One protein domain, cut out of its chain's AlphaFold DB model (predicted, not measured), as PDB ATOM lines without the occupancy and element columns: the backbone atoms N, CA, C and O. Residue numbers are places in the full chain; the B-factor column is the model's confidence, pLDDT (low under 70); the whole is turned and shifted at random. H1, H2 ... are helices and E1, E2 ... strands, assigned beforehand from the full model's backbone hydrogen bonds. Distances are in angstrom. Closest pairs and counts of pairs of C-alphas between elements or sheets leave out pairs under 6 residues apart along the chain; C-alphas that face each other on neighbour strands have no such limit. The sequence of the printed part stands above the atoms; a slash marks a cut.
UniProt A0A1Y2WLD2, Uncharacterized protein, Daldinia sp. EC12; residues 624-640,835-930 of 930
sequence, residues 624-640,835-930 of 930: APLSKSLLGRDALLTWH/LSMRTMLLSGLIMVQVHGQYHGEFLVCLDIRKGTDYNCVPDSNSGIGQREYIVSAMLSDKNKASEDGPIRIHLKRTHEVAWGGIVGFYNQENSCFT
ATOM      1  N   ALA A 624     -97.256-126.567-161.186       84.81
ATOM      2  CA  ALA A 624     -97.629-126.427-162.589       84.81
ATOM      3  C   ALA A 624     -96.761-125.350-163.277       84.81
ATOM      4  O   ALA A 624     -96.320-124.416-162.607       84.81
ATOM      5  N   PRO A 625     -96.528-125.442-164.599       85.69
ATOM      6  CA  PRO A 625     -95.995-124.326-165.380       85.69
ATOM      7  C   PRO A 625     -96.961-123.137-165.351       85.69
ATOM      8  O   PRO A 625     -98.149-123.333-165.070       85.69
ATOM      9  N   LEU A 626     -96.501-121.923-165.678       84.69
ATOM     10  CA  LEU A 626     -97.353-120.727-165.631       84.69
ATOM     11  C   LEU A 626     -98.621-120.908-166.478       84.69
ATOM     12  O   LEU A 626     -99.720-120.608-166.009       84.69
ATOM     13  N   SER A 627     -98.486-121.503-167.667       80.75
ATOM     14  CA  SER A 627     -99.591-121.764-168.604       80.75
ATOM     15  C   SER A 627    -100.675-122.711-168.069       80.75
ATOM     16  O   SER A 627    -101.840-122.616-168.460       80.75
ATOM     17  N   LYS A 628    -100.315-123.635-167.166       78.25
ATOM     18  CA  LYS A 628    -101.229-124.624-166.559       78.25
ATOM     19  C   LYS A 628    -101.521-124.324-165.083       78.25
ATOM     20  O   LYS A 628    -102.220-125.113-164.446       78.25
ATOM     21  N   SER A 629    -100.981-123.230-164.547       78.50
ATOM     22  CA  SER A 629    -101.150-122.814-163.154       78.50
ATOM     23  C   SER A 629    -102.562-122.291-162.877       78.50
ATOM     24  O   SER A 629    -103.324-121.984-163.797       78.50
ATOM     25  N   LEU A 630    -102.897-122.127-161.593       71.56
ATOM     26  CA  LEU A 630    -104.149-121.491-161.157       71.56
ATOM     27  C   LEU A 630    -104.305-120.041-161.658       71.56
ATOM     28  O   LEU A 630    -105.418-119.525-161.641       71.56
ATOM     29  N   LEU A 631    -103.219-119.401-162.116       69.88
ATOM     30  CA  LEU A 631    -103.223-118.056-162.700       69.88
ATOM     31  C   LEU A 631    -103.676-118.041-164.167       69.88
ATOM     32  O   LEU A 631    -104.251-117.061-164.623       69.88
ATOM     33  N   GLY A 632    -103.426-119.127-164.907       54.66
ATOM     34  CA  GLY A 632    -103.672-119.222-166.352       54.66
ATOM     35  C   GLY A 632    -105.103-119.612-166.738       54.66
ATOM     36  O   GLY A 632    -105.361-119.946-167.893       54.66
ATOM     37  N   ARG A 633    -106.042-119.646-165.787       49.31
ATOM     38  CA  ARG A 633    -107.438-120.045-166.019       49.31
ATOM     39  C   ARG A 633    -108.374-119.019-165.390       49.31
ATOM     40  O   ARG A 633    -108.111-118.580-164.276       49.31
ATOM     41  N   ASP A 634    -109.536-118.785-166.006       48.22
ATOM     42  CA  ASP A 634    -110.694-118.042-165.450       48.22
ATOM     43  C   ASP A 634    -111.224-118.600-164.095       48.22
ATOM     44  O   ASP A 634    -112.287-118.229-163.602       48.22
ATOM     45  N   ALA A 635    -110.494-119.532-163.475       48.06
ATOM     46  CA  ALA A 635    -110.846-120.303-162.297       48.06
ATOM     47  C   ALA A 635    -110.878-119.476-161.001       48.06
ATOM     48  O   ALA A 635    -111.644-119.798-160.091       48.06
ATOM     49  N   LEU A 636    -110.092-118.400-160.913       51.94
ATOM     50  CA  LEU A 636    -109.892-117.642-159.673       51.94
ATOM     51  C   LEU A 636    -111.197-116.979-159.171       51.94
ATOM     52  O   LEU A 636    -111.471-116.952-157.964       51.94
ATOM     53  N   LEU A 637    -112.057-116.548-160.102       47.62
ATOM     54  CA  LEU A 637    -113.389-115.995-159.814       47.62
ATOM     55  C   LEU A 637    -114.466-117.077-159.612       47.62
ATOM     56  O   LEU A 637    -115.399-116.860-158.848       47.62
ATOM     57  N   THR A 638    -114.319-118.260-160.220       41.22
ATOM     58  CA  THR A 638    -115.271-119.389-160.068       41.22
ATOM     59  C   THR A 638    -115.154-120.135-158.739       41.22
ATOM     60  O   THR A 638    -116.031-120.923-158.374       41.22
ATOM     61  N   TRP A 639    -114.059-119.910-158.014       49.72
ATOM     62  CA  TRP A 639    -113.694-120.664-156.824       49.72
ATOM     63  C   TRP A 639    -114.612-120.316-155.643       49.72
ATOM     64  O   TRP A 639    -114.539-119.227-155.087       49.72
ATOM     65  N   HIS A 640    -115.489-121.238-155.238       44.94
ATOM     66  CA  HIS A 640    -116.389-121.045-154.095       44.94
ATOM     67  C   HIS A 640    -115.760-121.535-152.779       44.94
ATOM     68  O   HIS A 640    -115.312-122.678-152.686       44.94
ATOM     69  N   LEU A 835    -104.772-118.126-144.200       88.88
ATOM     70  CA  LEU A 835    -104.960-117.645-145.570       88.88
ATOM     71  C   LEU A 835    -105.196-118.818-146.523       88.88
ATOM     72  O   LEU A 835    -104.447-119.788-146.518       88.88
ATOM     73  N   SER A 836    -106.211-118.735-147.376       87.38
ATOM     74  CA  SER A 836    -106.394-119.700-148.466       87.38
ATOM     75  C   SER A 836    -105.477-119.395-149.658       87.38
ATOM     76  O   SER A 836    -105.065-118.249-149.857       87.38
ATOM     77  N   MET A 837    -105.209-120.398-150.501       84.12
ATOM     78  CA  MET A 837    -104.549-120.196-151.801       84.12
ATOM     79  C   MET A 837    -105.237-119.111-152.637       84.12
ATOM     80  O   MET A 837    -104.582-118.215-153.164       84.12
ATOM     81  N   ARG A 838    -106.572-119.136-152.691       82.56
ATOM     82  CA  ARG A 838    -107.364-118.131-153.403       82.56
ATOM     83  C   ARG A 838    -107.091-116.718-152.887       82.56
ATOM     84  O   ARG A 838    -106.906-115.814-153.690       82.56
ATOM     85  N   THR A 839    -107.036-116.531-151.570       85.62
ATOM     86  CA  THR A 839    -106.755-115.235-150.928       85.62
ATOM     87  C   THR A 839    -105.366-114.718-151.278       85.62
ATOM     88  O   THR A 839    -105.217-113.535-151.573       85.62
ATOM     89  N   MET A 840    -104.363-115.601-151.287       86.88
ATOM     90  CA  MET A 840    -102.997-115.252-151.688       86.88
ATOM     91  C   MET A 840    -102.980-114.732-153.131       86.88
ATOM     92  O   MET A 840    -102.573-113.593-153.363       86.88
ATOM     93  N   LEU A 841    -103.545-115.492-154.074       84.56
ATOM     94  CA  LEU A 841    -103.583-115.102-155.486       84.56
ATOM     95  C   LEU A 841    -104.435-113.840-155.721       84.56
ATOM     96  O   LEU A 841    -103.987-112.941-156.424       84.56
ATOM     97  N   LEU A 842    -105.603-113.718-155.068       80.00
ATOM     98  CA  LEU A 842    -106.466-112.520-155.104       80.00
ATOM     99  C   LEU A 842    -105.792-111.261-154.559       80.00
ATOM    100  O   LEU A 842    -106.267-110.162-154.829       80.00
ATOM    101  N   SER A 843    -104.743-111.410-153.755       82.31
ATOM    102  CA  SER A 843    -103.996-110.274-153.229       82.31
ATOM    103  C   SER A 843    -102.791-109.894-154.088       82.31
ATOM    104  O   SER A 843    -102.315-108.779-153.936       82.31
ATOM    105  N   GLY A 844    -102.324-110.762-154.994       82.81
ATOM    106  CA  GLY A 844    -101.060-110.588-155.727       82.81
ATOM    107  C   GLY A 844     -99.860-111.266-155.052       82.81
ATOM    108  O   GLY A 844     -98.721-110.844-155.235       82.81
ATOM    109  N   LEU A 845    -100.097-112.300-154.240       88.75
ATOM    110  CA  LEU A 845     -99.062-113.145-153.640       88.75
ATOM    111  C   LEU A 845     -99.064-114.507-154.337       88.75
ATOM    112  O   LEU A 845    -100.005-115.288-154.185       88.75
ATOM    113  N   ILE A 846     -98.012-114.800-155.097       89.44
ATOM    114  CA  ILE A 846     -97.927-116.017-155.909       89.44
ATOM    115  C   ILE A 846     -96.899-116.968-155.304       89.44
ATOM    116  O   ILE A 846     -95.733-116.623-155.151       89.44
ATOM    117  N   MET A 847     -97.307-118.200-155.000       91.12
ATOM    118  CA  MET A 847     -96.393-119.208-154.460       91.12
ATOM    119  C   MET A 847     -95.675-119.964-155.586       91.12
ATOM    120  O   MET A 847     -96.307-120.628-156.408       91.12
ATOM    121  N   VAL A 848     -94.345-119.906-155.585       90.06
ATOM    122  CA  VAL A 848     -93.443-120.624-156.493       90.06
ATOM    123  C   VAL A 848     -92.767-121.755-155.720       90.06
ATOM    124  O   VAL A 848     -92.204-121.548-154.647       90.06
ATOM    125  N   GLN A 849     -92.835-122.974-156.246       90.62
ATOM    126  CA  GLN A 849     -92.142-124.135-155.703       90.62
ATOM    127  C   GLN A 849     -90.714-124.179-156.253       90.62
ATOM    128  O   GLN A 849     -90.506-124.137-157.466       90.62
ATOM    129  N   VAL A 850     -89.732-124.296-155.361       88.75
ATOM    130  CA  VAL A 850     -88.300-124.310-155.687       88.75
ATOM    131  C   VAL A 850     -87.616-125.536-155.094       88.75
ATOM    132  O   VAL A 850     -88.092-126.132-154.124       88.75
ATOM    133  N   HIS A 851     -86.488-125.922-155.683       86.31
ATOM    134  CA  HIS A 851     -85.663-127.025-155.210       86.31
ATOM    135  C   HIS A 851     -84.484-126.495-154.388       86.31
ATOM    136  O   HIS A 851     -83.544-125.900-154.919       86.31
ATOM    137  N   GLY A 852     -84.531-126.703-153.074       80.62
ATOM    138  CA  GLY A 852     -83.461-126.325-152.164       80.62
ATOM    139  C   GLY A 852     -82.224-127.189-152.325       80.62
ATOM    140  O   GLY A 852     -82.320-128.403-152.472       80.62
ATOM    141  N   GLN A 853     -81.053-126.562-152.223       71.50
ATOM    142  CA  GLN A 853     -79.769-127.251-152.363       71.50
ATOM    143  C   GLN A 853     -79.532-128.282-151.242       71.50
ATOM    144  O   GLN A 853     -78.905-129.311-151.471       71.50
ATOM    145  N   TYR A 854     -80.078-128.019-150.046       69.62
ATOM    146  CA  TYR A 854     -79.913-128.868-148.858       69.62
ATOM    147  C   TYR A 854     -81.234-129.321-148.211       69.62
ATOM    148  O   TYR A 854     -81.239-130.283-147.447       69.62
ATOM    149  N   HIS A 855     -82.356-128.649-148.497       64.50
ATOM    150  CA  HIS A 855     -83.617-128.804-147.750       64.50
ATOM    151  C   HIS A 855     -84.767-129.448-148.545       64.50
ATOM    152  O   HIS A 855     -85.897-129.480-148.065       64.50
ATOM    153  N   GLY A 856     -84.493-129.999-149.731       78.81
ATOM    154  CA  GLY A 856     -85.536-130.548-150.600       78.81
ATOM    155  C   GLY A 856     -86.427-129.458-151.202       78.81
ATOM    156  O   GLY A 856     -86.022-128.303-151.320       78.81
ATOM    157  N   GLU A 857     -87.632-129.825-151.638       85.25
ATOM    158  CA  GLU A 857     -88.572-128.881-152.253       85.25
ATOM    159  C   GLU A 857     -89.254-128.004-151.198       85.25
ATOM    160  O   GLU A 857     -89.751-128.500-150.184       85.25
ATOM    161  N   PHE A 858     -89.330-126.705-151.463       87.19
ATOM    162  CA  PHE A 858     -89.943-125.735-150.562       87.19
ATOM    163  C   PHE A 858     -90.608-124.606-151.366       87.19
ATOM    164  O   PHE A 858     -90.508-124.572-152.595       87.19
ATOM    165  N   LEU A 859     -91.353-123.717-150.702       89.88
ATOM    166  CA  LEU A 859     -92.089-122.642-151.381       89.88
ATOM    167  C   LEU A 859     -91.455-121.270-151.143       89.88
ATOM    168  O   LEU A 859     -91.056-120.966-150.020       89.88
ATOM    169  N   VAL A 860     -91.450-120.432-152.177       90.56
ATOM    170  CA  VAL A 860     -91.046-119.020-152.167       90.56
ATOM    171  C   VAL A 860     -92.201-118.182-152.709       90.56
ATOM    172  O   VAL A 860     -92.841-118.559-153.685       90.56
ATOM    173  N   CYS A 861     -92.495-117.051-152.077       91.00
ATOM    174  CA  CYS A 861     -93.525-116.131-152.545       91.00
ATOM    175  C   CYS A 861     -92.945-115.092-153.515       91.00
ATOM    176  O   CYS A 861     -92.010-114.368-153.165       91.00
ATOM    177  N   LEU A 862     -93.551-114.977-154.693       89.38
ATOM    178  CA  LEU A 862     -93.448-113.829-155.583       89.38
ATOM    179  C   LEU A 862     -94.506-112.797-155.150       89.38
ATOM    180  O   LEU A 862     -95.701-112.972-155.389       89.38
ATOM    181  N   ASP A 863     -94.055-111.744-154.463       88.44
ATOM    182  CA  ASP A 863     -94.900-110.643-153.979       88.44
ATOM    183  C   ASP A 863     -94.991-109.553-155.052       88.44
ATOM    184  O   ASP A 863     -93.993-108.885-155.324       88.44
ATOM    185  N   ILE A 864     -96.164-109.415-155.673       85.56
ATOM    186  CA  ILE A 864     -96.467-108.431-156.728       85.56
ATOM    187  C   ILE A 864     -97.652-107.540-156.333       85.56
ATOM    188  O   ILE A 864     -98.405-107.054-157.176       85.56
ATOM    189  N   ARG A 865     -97.852-107.354-155.025       84.19
ATOM    190  CA  ARG A 865     -98.929-106.533-154.467       84.19
ATOM    191  C   ARG A 865     -98.748-105.051-154.776       84.19
ATOM    192  O   ARG A 865     -97.634-104.568-154.989       84.19
ATOM    193  N   LYS A 866     -99.842-104.294-154.666       76.06
ATOM    194  CA  LYS A 866     -99.829-102.830-154.739       76.06
ATOM    195  C   LYS A 866     -98.789-102.240-153.773       76.06
ATOM    196  O   LYS A 866     -98.811-102.507-152.575       76.06
ATOM    197  N   GLY A 867     -97.858-101.463-154.317       70.06
ATOM    198  CA  GLY A 867     -96.691-100.908-153.626       70.06
ATOM    199  C   GLY A 867     -95.345-101.582-153.945       70.06
ATOM    200  O   GLY A 867     -94.321-101.076-153.497       70.06
ATOM    201  N   THR A 868     -95.316-102.683-154.709       73.00
ATOM    202  CA  THR A 868     -94.082-103.384-155.141       73.00
ATOM    203  C   THR A 868     -93.766-103.178-156.631       73.00
ATOM    204  O   THR A 868     -94.301-103.885-157.469       73.00
ATOM    205  N   ASP A 869     -92.966-102.183-157.021       69.69
ATOM    206  CA  ASP A 869     -92.816-101.786-158.445       69.69
ATOM    207  C   ASP A 869     -92.581-102.970-159.413       69.69
ATOM    208  O   ASP A 869     -93.238-103.101-160.453       69.69
ATOM    209  N   TYR A 870     -91.688-103.875-159.020       77.88
ATOM    210  CA  TYR A 870     -91.337-105.095-159.734       77.88
ATOM    211  C   TYR A 870     -90.734-106.108-158.753       77.88
ATOM    212  O   TYR A 870     -90.043-105.724-157.805       77.88
ATOM    213  N   ASN A 871     -90.958-107.401-158.991       84.19
ATOM    214  CA  ASN A 871     -90.335-108.465-158.208       84.19
ATOM    215  C   ASN A 871     -89.969-109.675-159.081       84.19
ATOM    216  O   ASN A 871     -90.611-109.934-160.103       84.19
ATOM    217  N   CYS A 872     -88.946-110.427-158.669       85.06
ATOM    218  CA  CYS A 872     -88.557-111.668-159.330       85.06
ATOM    219  C   CYS A 872     -88.105-112.754-158.357       85.06
ATOM    220  O   CYS A 872     -87.518-112.492-157.305       85.06
ATOM    221  N   VAL A 873     -88.357-113.994-158.762       85.56
ATOM    222  CA  VAL A 873     -87.807-115.205-158.164       85.56
ATOM    223  C   VAL A 873     -86.865-115.814-159.210       85.56
ATOM    224  O   VAL A 873     -87.358-116.374-160.192       85.56
ATOM    225  N   PRO A 874     -85.533-115.676-159.047       82.19
ATOM    226  CA  PRO A 874     -84.556-116.234-159.982       82.19
ATOM    227  C   PRO A 874     -84.572-117.767-159.965       82.19
ATOM    228  O   PRO A 874     -84.902-118.367-158.941       82.19
ATOM    229  N   ASP A 875     -84.160-118.400-161.071       78.94
ATOM    230  CA  ASP A 875     -84.074-119.870-161.164       78.94
ATOM    231  C   ASP A 875     -83.197-120.466-160.051       78.94
ATOM    232  O   ASP A 875     -83.588-121.416-159.380       78.94
ATOM    233  N   SER A 876     -82.064-119.828-159.754       79.00
ATOM    234  CA  SER A 876     -81.217-120.178-158.613       79.00
ATOM    235  C   SER A 876     -80.912-118.964-157.740       79.00
ATOM    236  O   SER A 876     -80.799-117.832-158.215       79.00
ATOM    237  N   ASN A 877     -80.759-119.209-156.441       78.94
ATOM    238  CA  ASN A 877     -80.351-118.212-155.461       78.94
ATOM    239  C   ASN A 877     -79.282-118.811-154.546       78.94
ATOM    240  O   ASN A 877     -79.486-119.867-153.951       78.94
ATOM    241  N   SER A 878     -78.156-118.112-154.416       67.56
ATOM    242  CA  SER A 878     -77.028-118.523-153.576       67.56
ATOM    243  C   SER A 878     -77.238-118.226-152.088       67.56
ATOM    244  O   SER A 878     -76.442-118.671-151.267       67.56
ATOM    245  N   GLY A 879     -78.280-117.467-151.727       64.69
ATOM    246  CA  GLY A 879     -78.573-117.088-150.340       64.69
ATOM    247  C   GLY A 879     -77.673-115.990-149.767       64.69
ATOM    248  O   GLY A 879     -77.773-115.683-148.586       64.69
ATOM    249  N   ILE A 880     -76.819-115.370-150.590       55.41
ATOM    250  CA  ILE A 880     -75.861-114.320-150.181       55.41
ATOM    251  C   ILE A 880     -76.479-112.899-150.304       55.41
ATOM    252  O   ILE A 880     -75.818-111.887-150.079       55.41
ATOM    253  N   GLY A 881     -77.769-112.793-150.640       58.56
ATOM    254  CA  GLY A 881     -78.455-111.518-150.881       58.56
ATOM    255  C   GLY A 881     -79.053-110.850-149.632       58.56
ATOM    256  O   GLY A 881     -79.426-111.506-148.667       58.56
ATOM    257  N   GLN A 882     -79.237-109.522-149.682       58.03
ATOM    258  CA  GLN A 882     -79.966-108.747-148.657       58.03
ATOM    259  C   GLN A 882     -81.503-108.854-148.763       58.03
ATOM    260  O   GLN A 882     -82.217-108.297-147.926       58.03
ATOM    261  N   ARG A 883     -82.047-109.538-149.780       70.62
ATOM    262  CA  ARG A 883     -83.500-109.611-150.005       70.62
ATOM    263  C   ARG A 883     -84.180-110.536-148.999       70.62
ATOM    264  O   ARG A 883     -83.736-111.655-148.774       70.62
ATOM    265  N   GLU A 884     -85.258-110.046-148.392       80.94
ATOM    266  CA  GLU A 884     -86.137-110.842-147.534       80.94
ATOM    267  C   GLU A 884     -87.140-111.591-148.419       80.94
ATOM    268  O   GLU A 884     -87.846-110.967-149.212       80.94
ATOM    269  N   TYR A 885     -87.238-112.909-148.267       84.12
ATOM    270  CA  TYR A 885     -88.236-113.728-148.952       84.12
ATOM    271  C   TYR A 885     -89.259-114.267-147.954       84.12
ATOM    272  O   TYR A 885     -88.918-114.630-146.825       84.12
ATOM    273  N   ILE A 886     -90.521-114.364-148.381       87.06
ATOM    274  CA  ILE A 886     -91.540-115.146-147.673       87.06
ATOM    275  C   ILE A 886     -91.424-116.580-148.183       87.06
ATOM    276  O   ILE A 886     -91.648-116.839-149.364       87.06
ATOM    277  N   VAL A 887     -91.070-117.506-147.298       87.94
ATOM    278  CA  VAL A 887     -90.805-118.903-147.640       87.94
ATOM    279  C   VAL A 887     -91.563-119.869-146.743       87.94
ATOM    280  O   VAL A 887     -91.913-119.547-145.607       87.94
ATOM    281  N   SER A 888     -91.772-121.086-147.232       85.50
ATOM    282  CA  SER A 888     -92.206-122.216-146.415       85.50
ATOM    283  C   SER A 888     -91.211-123.352-146.532       85.50
ATOM    284  O   SER A 888     -91.088-123.918-147.611       85.50
ATOM    285  N   ALA A 889     -90.530-123.683-145.432       67.50
ATOM    286  CA  ALA A 889     -89.440-124.663-145.393       67.50
ATOM    287  C   ALA A 889     -89.887-126.132-145.542       67.50
ATOM    288  O   ALA A 889     -89.040-126.998-145.728       67.50
ATOM    289  N   MET A 890     -91.189-126.430-145.453       63.53
ATOM    290  CA  MET A 890     -91.721-127.777-145.667       63.53
ATOM    291  C   MET A 890     -93.061-127.733-146.403       63.53
ATOM    292  O   MET A 890     -94.059-127.246-145.873       63.53
ATOM    293  N   LEU A 891     -93.107-128.341-147.591       62.75
ATOM    294  CA  LEU A 891     -94.346-128.912-148.118       62.75
ATOM    295  C   LEU A 891     -94.722-130.054-147.165       62.75
ATOM    296  O   LEU A 891     -94.026-131.063-147.137       62.75
ATOM    297  N   SER A 892     -95.739-129.835-146.325       51.28
ATOM    298  CA  SER A 892     -96.188-130.745-145.257       51.28
ATOM    299  C   SER A 892     -96.030-132.230-145.617       51.28
ATOM    300  O   SER A 892     -96.375-132.627-146.732       51.28
ATOM    301  N   ASP A 893     -95.508-133.030-144.675       46.09
ATOM    302  CA  ASP A 893     -95.258-134.470-144.812       46.09
ATOM    303  C   ASP A 893     -96.346-135.148-145.657       46.09
ATOM    304  O   ASP A 893     -97.501-135.273-145.230       46.09
ATOM    305  N   LYS A 894     -95.954-135.669-146.828       48.81
ATOM    306  CA  LYS A 894     -96.811-136.458-147.738       48.81
ATOM    307  C   LYS A 894     -97.503-137.652-147.045       48.81
ATOM    308  O   LYS A 894     -98.386-138.263-147.633       48.81
ATOM    309  N   ASN A 895     -97.132-137.952-145.797       39.41
ATOM    310  CA  ASN A 895     -97.591-139.083-144.999       39.41
ATOM    311  C   ASN A 895     -98.619-138.738-143.897       39.41
ATOM    312  O   ASN A 895     -99.024-139.647-143.176       39.41
ATOM    313  N   LYS A 896     -99.050-137.473-143.723       43.00
ATOM    314  CA  LYS A 896    -100.034-137.092-142.674       43.00
ATOM    315  C   LYS A 896    -101.281-136.345-143.154       43.00
ATOM    316  O   LYS A 896    -102.146-136.042-142.332       43.00
ATOM    317  N   ALA A 897    -101.418-136.078-144.451       44.88
ATOM    318  CA  ALA A 897    -102.682-135.594-144.992       44.88
ATOM    319  C   ALA A 897    -103.703-136.743-144.966       44.88
ATOM    320  O   ALA A 897    -103.723-137.594-145.850       44.88
ATOM    321  N   SER A 898    -104.534-136.780-143.921       42.09
ATOM    322  CA  SER A 898    -105.849-137.423-143.986       42.09
ATOM    323  C   SER A 898    -106.502-137.010-145.306       42.09
ATOM    324  O   SER A 898    -106.520-135.815-145.595       42.09
ATOM    325  N   GLU A 899    -107.018-137.964-146.086       49.84
ATOM    326  CA  GLU A 899    -107.491-137.807-147.479       49.84
ATOM    327  C   GLU A 899    -108.570-136.720-147.719       49.84
ATOM    328  O   GLU A 899    -109.006-136.549-148.852       49.84
ATOM    329  N   ASP A 900    -108.968-135.949-146.702       52.50
ATOM    330  CA  ASP A 900    -110.083-134.996-146.746       52.50
ATOM    331  C   ASP A 900    -109.818-133.652-146.011       52.50
ATOM    332  O   ASP A 900    -110.726-132.844-145.834       52.50
ATOM    333  N   GLY A 901    -108.587-133.389-145.535       58.78
ATOM    334  CA  GLY A 901    -108.242-132.174-144.768       58.78
ATOM    335  C   GLY A 901    -107.417-131.129-145.546       58.78
ATOM    336  O   GLY A 901    -106.639-131.507-146.423       58.78
ATOM    337  N   PRO A 902    -107.518-129.820-145.220       67.00
ATOM    338  CA  PRO A 902    -106.717-128.783-145.870       67.00
ATOM    339  C   PRO A 902    -105.228-128.898-145.518       67.00
ATOM    340  O   PRO A 902    -104.857-129.117-144.359       67.00
ATOM    341  N   ILE A 903    -104.361-128.709-146.515       76.00
ATOM    342  CA  ILE A 903    -102.902-128.800-146.371       76.00
ATOM    343  C   ILE A 903    -102.408-127.529-145.683       76.00
ATOM    344  O   ILE A 903    -102.496-126.444-146.250       76.00
ATOM    345  N   ARG A 904    -101.887-127.651-144.457       80.00
ATOM    346  CA  ARG A 904    -101.357-126.506-143.703       80.00
ATOM    347  C   ARG A 904     -99.890-126.260-144.033       80.00
ATOM    348  O   ARG A 904     -99.070-127.171-143.916       80.00
ATOM    349  N   ILE A 905     -99.578-125.028-144.417       84.00
ATOM    350  CA  ILE A 905     -98.253-124.589-144.856       84.00
ATOM    351  C   ILE A 905     -97.809-123.420-143.986       84.00
ATOM    352  O   ILE A 905     -98.446-122.371-143.981       84.00
ATOM    353  N   HIS A 906     -96.698-123.595-143.275       86.06
ATOM    354  CA  HIS A 906     -96.152-122.557-142.405       86.06
ATOM    355  C   HIS A 906     -95.286-121.577-143.197       86.06
ATOM    356  O   HIS A 906     -94.300-121.990-143.812       86.06
ATOM    357  N   LEU A 907     -95.639-120.293-143.174       87.81
ATOM    358  CA  LEU A 907     -94.905-119.222-143.841       87.81
ATOM    359  C   LEU A 907     -93.994-118.487-142.854       87.81
ATOM    360  O   LEU A 907     -94.377-118.140-141.737       87.81
ATOM    361  N   LYS A 908     -92.771-118.195-143.291       87.31
ATOM    362  CA  LYS A 908     -91.784-117.425-142.535       87.31
ATOM    363  C   LYS A 908     -91.076-116.448-143.465       87.31
ATOM    364  O   LYS A 908     -90.776-116.779-144.604       87.31
ATOM    365  N   ARG A 909     -90.770-115.252-142.965       86.00
ATOM    366  CA  ARG A 909     -89.869-114.318-143.648       86.00
ATOM    367  C   ARG A 909     -88.424-114.576-143.239       86.00
ATOM    368  O   ARG A 909     -88.147-114.759-142.051       86.00
ATOM    369  N   THR A 910     -87.517-114.623-144.204       83.31
ATOM    370  CA  THR A 910     -86.091-114.815-143.933       83.31
ATOM    371  C   THR A 910     -85.222-114.310-145.086       83.31
ATOM    372  O   THR A 910     -85.677-114.220-146.224       83.31
ATOM    373  N   HIS A 911     -83.973-113.969-144.772       80.25
ATOM    374  CA  HIS A 911     -82.956-113.554-145.742       80.25
ATOM    375  C   HIS A 911     -82.057-114.724-146.179       80.25
ATOM    376  O   HIS A 911     -81.429-114.670-147.229       80.25
ATOM    377  N   GLU A 912     -82.009-115.800-145.389       77.00
ATOM    378  CA  GLU A 912     -81.043-116.892-145.543       77.00
ATOM    379  C   GLU A 912     -81.680-118.082-146.264       77.00
ATOM    380  O   GLU A 912     -81.985-119.112-145.661       77.00
ATOM    381  N   VAL A 913     -81.933-117.935-147.566       79.44
ATOM    382  CA  VAL A 913     -82.499-119.023-148.379       79.44
ATOM    383  C   VAL A 913     -81.713-119.197-149.659       79.44
ATOM    384  O   VAL A 913     -81.529-118.241-150.407       79.44
ATOM    385  N   ALA A 914     -81.313-120.437-149.931       82.56
ATOM    386  CA  ALA A 914     -80.659-120.828-151.169       82.56
ATOM    387  C   ALA A 914     -81.440-121.950-151.871       82.56
ATOM    388  O   ALA A 914     -81.923-122.891-151.230       82.56
ATOM    389  N   TRP A 915     -81.550-121.861-153.194       86.19
ATOM    390  CA  TRP A 915     -82.166-122.882-154.044       86.19
ATOM    391  C   TRP A 915     -81.422-123.003-155.372       86.19
ATOM    392  O   TRP A 915     -80.821-122.046-155.857       86.19
ATOM    393  N   GLY A 916     -81.446-124.208-155.939       77.88
ATOM    394  CA  GLY A 916     -80.708-124.554-157.154       77.88
ATOM    395  C   GLY A 916     -81.548-124.572-158.430       77.88
ATOM    396  O   GLY A 916     -80.978-124.776-159.496       77.88
ATOM    397  N   GLY A 917     -82.869-124.408-158.332       81.44
ATOM    398  CA  GLY A 917     -83.766-124.411-159.489       81.44
ATOM    399  C   GLY A 917     -85.224-124.153-159.111       81.44
ATOM    400  O   GLY A 917     -85.654-124.499-158.001       81.44
ATOM    401  N   ILE A 918     -86.005-123.606-160.040       85.19
ATOM    402  CA  ILE A 918     -87.465-123.505-159.913       85.19
ATOM    403  C   ILE A 918     -88.124-124.809-160.383       85.19
ATOM    404  O   ILE A 918     -87.797-125.374-161.425       85.19
ATOM    405  N   VAL A 919     -89.082-125.304-159.597       85.50
ATOM    406  CA  VAL A 919     -89.903-126.465-159.964       85.50
ATOM    407  C   VAL A 919     -91.116-126.016-160.774       85.50
ATOM    408  O   VAL A 919     -91.416-126.641-161.783       85.50
ATOM    409  N   GLY A 920     -91.806-124.958-160.344       85.94
ATOM    410  CA  GLY A 920     -92.978-124.381-161.012       85.94
ATOM    411  C   GLY A 920     -93.885-123.628-160.035       85.94
ATOM    412  O   GLY A 920     -93.574-123.508-158.853       85.94
ATOM    413  N   PHE A 921     -95.033-123.149-160.498       87.69
ATOM    414  CA  PHE A 921     -96.029-122.467-159.669       87.69
ATOM    415  C   PHE A 921     -96.806-123.471-158.826       87.69
ATOM    416  O   PHE A 921     -97.268-124.494-159.330       87.69
ATOM    417  N   TYR A 922     -96.967-123.195-157.538       87.69
ATOM    418  CA  TYR A 922     -97.664-124.099-156.633       87.69
ATOM    419  C   TYR A 922     -99.175-124.115-156.936       87.69
ATOM    420  O   TYR A 922     -99.820-123.073-157.016       87.69
ATOM    421  N   ASN A 923     -99.735-125.312-157.129       82.81
ATOM    422  CA  ASN A 923    -101.010-125.532-157.825       82.81
ATOM    423  C   ASN A 923    -102.035-126.330-156.990       82.81
ATOM    424  O   ASN A 923    -102.899-127.006-157.545       82.81
ATOM    425  N   GLN A 924    -101.923-126.320-155.658       81.50
ATOM    426  CA  GLN A 924    -102.860-127.036-154.783       81.50
ATOM    427  C   GLN A 924    -103.930-126.098-154.228       81.50
ATOM    428  O   GLN A 924    -103.631-125.136-153.521       81.50
ATOM    429  N   GLU A 925    -105.188-126.415-154.533       74.88
ATOM    430  CA  GLU A 925    -106.339-125.592-154.160       74.88
ATOM    431  C   GLU A 925    -106.639-125.650-152.652       74.88
ATOM    432  O   GLU A 925    -106.837-124.623-152.008       74.88
ATOM    433  N   ASN A 926    -106.582-126.838-152.045       76.44
ATOM    434  CA  ASN A 926    -106.969-127.059-150.642       76.44
ATOM    435  C   ASN A 926    -105.895-126.638-149.617       76.44
ATOM    436  O   ASN A 926    -105.849-127.172-148.507       76.44
ATOM    437  N   SER A 927    -105.008-125.717-149.986       81.25
ATOM    438  CA  SER A 927    -103.891-125.294-149.144       81.25
ATOM    439  C   SER A 927    -104.243-124.067-148.311       81.25
ATOM    440  O   SER A 927    -104.764-123.067-148.814       81.25
ATOM    441  N   CYS A 928    -103.927-124.155-147.022       84.44
ATOM    442  CA  CYS A 928    -104.071-123.093-146.040       84.44
ATOM    443  C   CYS A 928    -102.690-122.675-145.532       84.44
ATOM    444  O   CYS A 928    -101.911-123.499-145.054       84.44
ATOM    445  N   PHE A 929    -102.410-121.382-145.596       84.94
ATOM    446  CA  PHE A 929    -101.163-120.778-145.170       84.94
ATOM    447  C   PHE A 929    -101.312-120.203-143.771       84.94
ATOM    448  O   PHE A 929    -102.291-119.513-143.461       84.94
ATOM    449  N   THR A 930    -100.337-120.524-142.932       80.50
ATOM    450  CA  THR A 930    -100.292-120.160-141.519       80.50
ATOM    451  C   THR A 930     -99.017-119.417-141.194       80.50
ATOM    452  O   THR A 930     -97.948-119.929-141.598       80.50
TER     453      THR A 930
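This is residues 624 to 640 and 835 to 930 of the 930 residues of an uncharacterized protein of Daldinia sp. EC12 (UniProt A0A1Y2WLD2). A strongly twisted wall of five antiparallel strands, in the order E6, E4, E2, E1, E7, runs through the fold, its strands' lines turning by 147 degrees from edge to edge. Beside its strands sit the short helix H2 and a small parallel pair, E5 and E8, while H1 is farther out, near H2. The printed part has 113 residues, with the order H1, H2, then E1 to E8; the class is mixed, helices and strands, with 51 residues in named elements, under half. The whole is compact and rounded, with a radius of gyration of the C-alphas of 14.0 A and spans of 41 by 37 by 24 A.

Start at the hairpin of E1, residues 845 to 852, and E2, residues 856 to 863; they are antiparallel, with N 848 and O 860 2.8 A apart. On the other side of E1, look for E7, residues 915 to 922, with N 849 and O 920 at 2.8 A; it bends by 60 degrees at residue 919. Beside E2 find E4, residues 885 to 888, with N 861 and O 886 at 2.9 A. The edge strand E6, residues 908 to 910, is antiparallel to E4, with N 887 and O 908 at 2.8 A. E5, residues 903 to 905, runs on into E6 at 31 degrees and is parallel to E8, residues 927 to 929, with N 928 and O 903 at 2.8 A. E3, residues 871 to 873, pairs with no named strand; its closest C-alpha to E2 is Val 873, 6.4 A from that of Leu 862. H2, residues 837 to 843, is on the five-stranded sheet over none of its strands, at a height of 4.4 A, only just above the sheet's level. H1, residues 635 to 638, only just touches H2, with 3 pairs of C-alphas within 8 A, the closest being those of Leu 636 and Arg 838 at 6.8 A. In H2 every O i to N i+4 pair is within hydrogen-bond range; H1 is too short for one.

Find C-alpha 635 at (-110.846, -120.303, -162.297), where H1 begins. E1 starts at C-alpha 845, (-99.062, -113.145, -153.640), and is 20.5 A long; E2 is 22.3 A, E7 15.8 A and H2 10.0 A. E8 ends at C-alpha 929, (-101.163, -120.778, -145.170).

The farthest C-alphas, those of His 640 and Ile 880, are 41.3 A apart. Residues 641 to 834 are not printed, and C-alphas 640 and 835 are 14.7 A apart across the cut. The links E3 to E4 and E4 to E5 are long. Confidence is under 70 in 32 residues, among them 631 to 640 and 889 to 902; the mean pLDDT of the printed part is 75.1.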